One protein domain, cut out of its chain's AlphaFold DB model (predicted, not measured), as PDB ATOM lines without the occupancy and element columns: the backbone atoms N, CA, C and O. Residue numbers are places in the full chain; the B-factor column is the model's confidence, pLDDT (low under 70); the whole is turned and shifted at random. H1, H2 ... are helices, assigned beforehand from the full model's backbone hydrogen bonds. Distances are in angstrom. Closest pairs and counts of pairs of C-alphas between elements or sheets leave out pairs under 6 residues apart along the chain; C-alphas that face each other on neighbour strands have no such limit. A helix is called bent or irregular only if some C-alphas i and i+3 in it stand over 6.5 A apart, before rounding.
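What this domain is: This is residues 56 to 100 of the 104 residues of the protein "ABC transporter glutamine-binding protein GlnH" of Alphaproteobacteria bacterium ADurb.Bin100 (UniProt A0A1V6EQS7). Two helices of equal length, H1 and H2, meet near their ends in a wide, open V. The stretch before H1, residues 56 to 62, is hooked, residues 58 to 63, of which 63 belongs to H1, stick out, and residues 93 to 100 fold back beside H2. The printed part has 45 residues, two named helices in the order H1, H2 and no named strand; its class is all helix. It is only just loose, close to extended, with a radius of gyration of the C-alphas of 13.6 A and spans of 41 by 20 by 14 A.

How they stand to each other: H1, residues 63 to 76, and H2, residues 79 to 92, are close but not clearly touching, with 2 pairs of C-alphas within 8 A. Their closest C-alphas, those of Ile 74 and Trp 80, are 5.4 A apart. Their lines are only just about perpendicular, at 71 degrees. Every O i to N i+4 pair of H1 is within hydrogen-bond range, and 8 of 10 in H2.

Where its parts are: H1 begins at C-alpha 63 (168.402, 164.106, 190.133) and is 19.9 A long. H2 is 19.2 A long and ends at C-alpha 92 (153.832, 182.293, 214.464). H2 is irregular, but only just: C-alphas 87 and 90 are 6.8 A apart.

The domain as a whole: The C-alphas of Gly 60 and Gly 93, the two farthest apart, are 40.7 A apart. The link from H1 to H2 is tight. The printed part has no cut, and no printed residue is under 70 in pLDDT.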
ATOM      1  N   GLY A  56     160.837 163.472 197.349       95.00
ATOM      2  CA  GLY A  56     160.783 162.167 196.695       95.00
ATOM      3  C   GLY A  56     161.191 162.243 195.222       95.00
ATOM      4  O   GLY A  56     160.711 163.098 194.481       95.00
ATOM      5  N   LEU A  57     162.049 161.319 194.790       96.81
ATOM      6  CA  LEU A  57     162.458 161.146 193.395       96.81
ATOM      7  C   LEU A  57     162.284 159.678 192.972       96.81
ATOM      8  O   LEU A  57     162.299 158.795 193.834       96.81
ATOM      9  N   PRO A  58     162.145 159.387 191.662       97.75
ATOM     10  CA  PRO A  58     162.148 158.013 191.175       97.75
ATOM     11  C   PRO A  58     163.376 157.249 191.675       97.75
ATOM     12  O   PRO A  58     164.487 157.784 191.722       97.75
ATOM     13  N   LYS A  59     163.183 155.976 192.030       96.56
ATOM     14  CA  LYS A  59     164.276 155.117 192.488       96.56
ATOM     15  C   LYS A  59     165.371 155.052 191.416       96.56
ATOM     16  O   LYS A  59     165.093 154.682 190.281       96.56
ATOM     17  N   GLY A  60     166.604 155.391 191.793       96.12
ATOM     18  CA  GLY A  60     167.753 155.429 190.880       96.12
ATOM     19  C   GLY A  60     167.900 156.721 190.068       96.12
ATOM     20  O   GLY A  60     168.748 156.765 189.185       96.12
ATOM     21  N   SER A  61     167.103 157.758 190.349       97.81
ATOM     22  CA  SER A  61     167.237 159.068 189.704       97.81
ATOM     23  C   SER A  61     168.591 159.717 190.010       97.81
ATOM     24  O   SER A  61     168.986 159.845 191.171       97.81
ATOM     25  N   ASP A  62     169.273 160.193 188.971       96.25
ATOM     26  CA  ASP A  62     170.474 161.028 189.077       96.25
ATOM     27  C   ASP A  62     170.165 162.438 189.617       96.25
ATOM     28  O   ASP A  62     171.039 163.109 190.173       96.25
ATOM     29  N   GLY A  63     168.896 162.853 189.566       97.56
ATOM     30  CA  GLY A  63     168.402 164.106 190.133       97.56
ATOM     31  C   GLY A  63     168.626 164.243 191.642       97.56
ATOM     32  O   GLY A  63     168.658 165.368 192.143       97.56
ATOM     33  N   VAL A  64     168.855 163.139 192.367       97.50
ATOM     34  CA  VAL A  64     169.221 163.166 193.795       97.50
ATOM     35  C   VAL A  64     170.470 164.023 194.012       97.50
ATOM     36  O   VAL A  64     170.504 164.848 194.925       97.50
ATOM     37  N   ALA A  65     171.471 163.906 193.132       96.88
ATOM     38  CA  ALA A  65     172.706 164.679 193.239       96.88
ATOM     39  C   ALA A  65     172.449 166.186 193.093       96.88
ATOM     40  O   ALA A  65     172.980 166.985 193.868       96.88
ATOM     41  N   PHE A  66     171.593 166.571 192.142       97.50
ATOM     42  CA  PHE A  66     171.198 167.963 191.940       97.50
ATOM     43  C   PHE A  66     170.428 168.515 193.145       97.50
ATOM     44  O   PHE A  66     170.792 169.570 193.668       97.50
ATOM     45  N   VAL A  67     169.398 167.800 193.614       97.81
ATOM     46  CA  VAL A  67     168.570 168.234 194.750       97.81
ATOM     47  C   VAL A  67     169.426 168.399 196.002       97.81
ATOM     48  O   VAL A  67     169.370 169.444 196.647       97.81
ATOM     49  N   ASN A  68     170.293 167.433 196.305       97.56
ATOM     50  CA  ASN A  68     171.172 167.511 197.469       97.56
ATOM     51  C   ASN A  68     172.183 168.655 197.367       97.56
ATOM     52  O   ASN A  68     172.434 169.340 198.359       97.56
ATOM     53  N   ALA A  69     172.757 168.893 196.184       98.06
ATOM     54  CA  ALA A  69     173.653 170.025 195.965       98.06
ATOM     55  C   ALA A  69     172.925 171.366 196.150       98.06
ATOM     56  O   ALA A  69     173.450 172.271 196.803       98.06
ATOM     57  N   PHE A  70     171.700 171.481 195.632       97.94
ATOM     58  CA  PHE A  70     170.863 172.661 195.810       97.94
ATOM     59  C   PHE A  70     170.508 172.897 197.284       97.94
ATOM     60  O   PHE A  70     170.712 174.002 197.786       97.94
ATOM     61  N   LEU A  71     170.054 171.862 197.999       97.56
ATOM     62  CA  LEU A  71     169.723 171.949 199.422       97.56
ATOM     63  C   LEU A  71     170.941 172.373 200.259       97.56
ATOM     64  O   LEU A  71     170.830 173.270 201.093       97.56
ATOM     65  N   LYS A  72     172.128 171.809 199.987       97.75
ATOM     66  CA  LYS A  72     173.382 172.210 200.653       97.75
ATOM     67  C   LYS A  72     173.704 173.681 200.401       97.75
ATOM     68  O   LYS A  72     174.079 174.387 201.332       97.75
ATOM     69  N   LYS A  73     173.524 174.153 199.164       98.31
ATOM     70  CA  LYS A  73     173.756 175.554 198.798       98.31
ATOM     71  C   LYS A  73     172.844 176.501 199.582       98.31
ATOM     72  O   LYS A  73     173.360 177.414 200.217       98.31
ATOM     73  N   ILE A  74     171.530 176.251 199.599       98.00
ATOM     74  CA  ILE A  74     170.574 177.132 200.296       98.00
ATOM     75  C   ILE A  74     170.710 177.079 201.824       98.00
ATOM     76  O   ILE A  74     170.324 178.025 202.512       98.00
ATOM     77  N   GLN A  75     171.226 175.977 202.379       97.25
ATOM     78  CA  GLN A  75     171.582 175.908 203.796       97.25
ATOM     79  C   GLN A  75     172.838 176.743 204.076       97.25
ATOM     80  O   GLN A  75     172.832 177.553 205.001       97.25
ATOM     81  N   ALA A  76     173.887 176.597 203.258       97.62
ATOM     82  CA  ALA A  76     175.165 177.281 203.445       97.62
ATOM     83  C   ALA A  76     175.083 178.803 203.247       97.62
ATOM     84  O   ALA A  76     175.725 179.552 203.981       97.62
ATOM     85  N   ASP A  77     174.287 179.277 202.284       98.06
ATOM     86  CA  ASP A  77     174.117 180.713 202.015       98.06
ATOM     87  C   ASP A  77     173.040 181.391 202.894       98.06
ATOM     88  O   ASP A  77     172.760 182.589 202.761       98.06
ATOM     89  N   GLY A  78     172.435 180.631 203.815       97.69
ATOM     90  CA  GLY A  78     171.424 181.105 204.756       97.69
ATOM     91  C   GLY A  78     170.040 181.340 204.144       97.69
ATOM     92  O   GLY A  78     169.142 181.813 204.845       97.69
ATOM     93  N   THR A  79     169.824 181.019 202.866       98.19
ATOM     94  CA  THR A  79     168.511 181.144 202.217       98.19
ATOM     95  C   THR A  79     167.454 180.300 202.918       98.19
ATOM     96  O   THR A  79     166.344 180.780 203.142       98.19
ATOM     97  N   TRP A  80     167.795 179.082 203.343       97.19
ATOM     98  CA  TRP A  80     166.877 178.212 204.079       97.19
ATOM     99  C   TRP A  80     166.362 178.879 205.364       97.19
ATOM    100  O   TRP A  80     165.156 178.919 205.601       97.19
ATOM    101  N   ALA A  81     167.260 179.485 206.148       97.00
ATOM    102  CA  ALA A  81     166.905 180.171 207.390       97.00
ATOM    103  C   ALA A  81     166.002 181.386 207.126       97.00
ATOM    104  O   ALA A  81     165.014 181.593 207.828       97.00
ATOM    105  N   LYS A  82     166.294 182.164 206.074       97.62
ATOM    106  CA  LYS A  82     165.458 183.304 205.658       97.62
ATOM    107  C   LYS A  82     164.049 182.861 205.266       97.62
ATOM    108  O   LYS A  82     163.080 183.489 205.688       97.62
ATOM    109  N   LEU A  83     163.934 181.779 204.493       95.75
ATOM    110  CA  LEU A  83     162.642 181.221 204.093       95.75
ATOM    111  C   LEU A  83     161.854 180.726 205.309       95.75
ATOM    112  O   LEU A  83     160.682 181.067 205.441       95.75
ATOM    113  N   TRP A  84     162.497 180.012 206.240       93.06
ATOM    114  CA  TRP A  84     161.850 179.593 207.485       93.06
ATOM    115  C   TRP A  84     161.308 180.791 208.278       93.06
ATOM    116  O   TRP A  84     160.154 180.776 208.712       93.06
ATOM    117  N   THR A  85     162.099 181.859 208.416       94.31
ATOM    118  CA  THR A  85     161.685 183.071 209.136       94.31
ATOM    119  C   THR A  85     160.451 183.710 208.507       94.31
ATOM    120  O   THR A  85     159.530 184.074 209.230       94.31
ATOM    121  N   VAL A  86     160.389 183.825 207.178       93.94
ATOM    122  CA  VAL A  86     159.241 184.441 206.488       93.94
ATOM    123  C   VAL A  86     158.005 183.535 206.520       93.94
ATOM    124  O   VAL A  86     156.882 184.009 206.691       93.94
ATOM    125  N   SER A  87     158.185 182.224 206.353       88.62
ATOM    126  CA  SER A  87     157.067 181.284 206.232       88.62
ATOM    127  C   SER A  87     156.481 180.848 207.574       88.62
ATOM    128  O   SER A  87     155.272 180.647 207.656       88.62
ATOM    129  N   ILE A  88     157.309 180.701 208.611       87.50
ATOM    130  CA  ILE A  88     156.899 180.191 209.927       87.50
ATOM    131  C   ILE A  88     157.142 181.239 211.006       87.50
ATOM    132  O   ILE A  88     156.200 181.598 211.710       87.50
ATOM    133  N   GLY A  89     158.369 181.748 211.129       89.62
ATOM    134  CA  GLY A  89     158.754 182.627 212.238       89.62
ATOM    135  C   GLY A  89     157.855 183.858 212.368       89.62
ATOM    136  O   GLY A  89     157.159 184.027 213.363       89.62
ATOM    137  N   GLN A  90     157.765 184.664 211.310       89.75
ATOM    138  CA  GLN A  90     156.938 185.875 211.265       89.75
ATOM    139  C   GLN A  90     155.444 185.597 211.431       89.75
ATOM    140  O   GLN A  90     154.731 186.437 211.970       89.75
ATOM    141  N   ARG A  91     154.962 184.432 210.985       84.75
ATOM    142  CA  ARG A  91     153.536 184.106 211.072       84.75
ATOM    143  C   ARG A  91     153.135 183.528 212.428       84.75
ATOM    144  O   ARG A  91     151.982 183.638 212.809       84.75
ATOM    145  N   THR A  92     154.071 182.918 213.149       83.56
ATOM    146  CA  THR A  92     153.832 182.293 214.464       83.56
ATOM    147  C   THR A  92     154.382 183.114 215.632       83.56
ATOM    148  O   THR A  92     154.159 182.762 216.784       83.56
ATOM    149  N   GLY A  93     155.136 184.181 215.353       86.75
ATOM    150  CA  GLY A  93     155.896 184.932 216.354       86.75
ATOM    151  C   GLY A  93     157.171 184.224 216.831       86.75
ATOM    152  O   GLY A  93     157.847 184.728 217.725       86.75
ATOM    153  N   SER A  94     157.525 183.072 216.252       85.88
ATOM    154  CA  SER A  94     158.734 182.341 216.626       85.88
ATOM    155  C   SER A  94     159.995 183.018 216.083       85.88
ATOM    156  O   SER A  94     160.136 183.250 214.882       85.88
ATOM    157  N   THR A  95     160.947 183.292 216.972       90.44
ATOM    158  CA  THR A  95     162.267 183.857 216.639       90.44
ATOM    159  C   THR A  95     163.381 182.807 216.631       90.44
ATOM    160  O   THR A  95     164.501 183.091 216.208       90.44
ATOM    161  N   ASN A  96     163.074 181.580 217.056       90.06
ATOM    162  CA  ASN A  96     164.033 180.488 217.174       90.06
ATOM    163  C   ASN A  96     164.127 179.723 215.852       90.06
ATOM    164  O   ASN A  96     163.450 178.711 215.666       90.06
ATOM    165  N   VAL A  97     164.959 180.217 214.932       92.25
ATOM    166  CA  VAL A  97     165.238 179.522 213.668       92.25
ATOM    167  C   VAL A  97     165.887 178.161 213.972       92.25
ATOM    168  O   VAL A  97     166.940 178.132 214.612       92.25
ATOM    169  N   PRO A  98     165.296 177.033 213.539       90.69
ATOM    170  CA  PRO A  98     165.828 175.714 213.847       90.69
ATOM    171  C   PRO A  98     167.076 175.400 213.021       90.69
ATOM    172  O   PRO A  98     167.350 176.026 211.998       90.69
ATOM    173  N   THR A  99     167.828 174.383 213.439       92.25
ATOM    174  CA  THR A  99     168.890 173.811 212.605       92.25
ATOM    175  C   THR A  99     168.271 173.183 211.348       92.25
ATOM    176  O   THR A  99     167.284 172.450 211.472       92.25
ATOM    177  N   PRO A 100     168.822 173.435 210.144       92.00
ATOM    178  CA  PRO A 100     168.343 172.785 208.933       92.00
ATOM    179  C   PRO A 100     168.411 171.251 209.036       92.00
ATOM    180  O   PRO A 100     169.356 170.729 209.633       92.00
TER     181      PRO A 100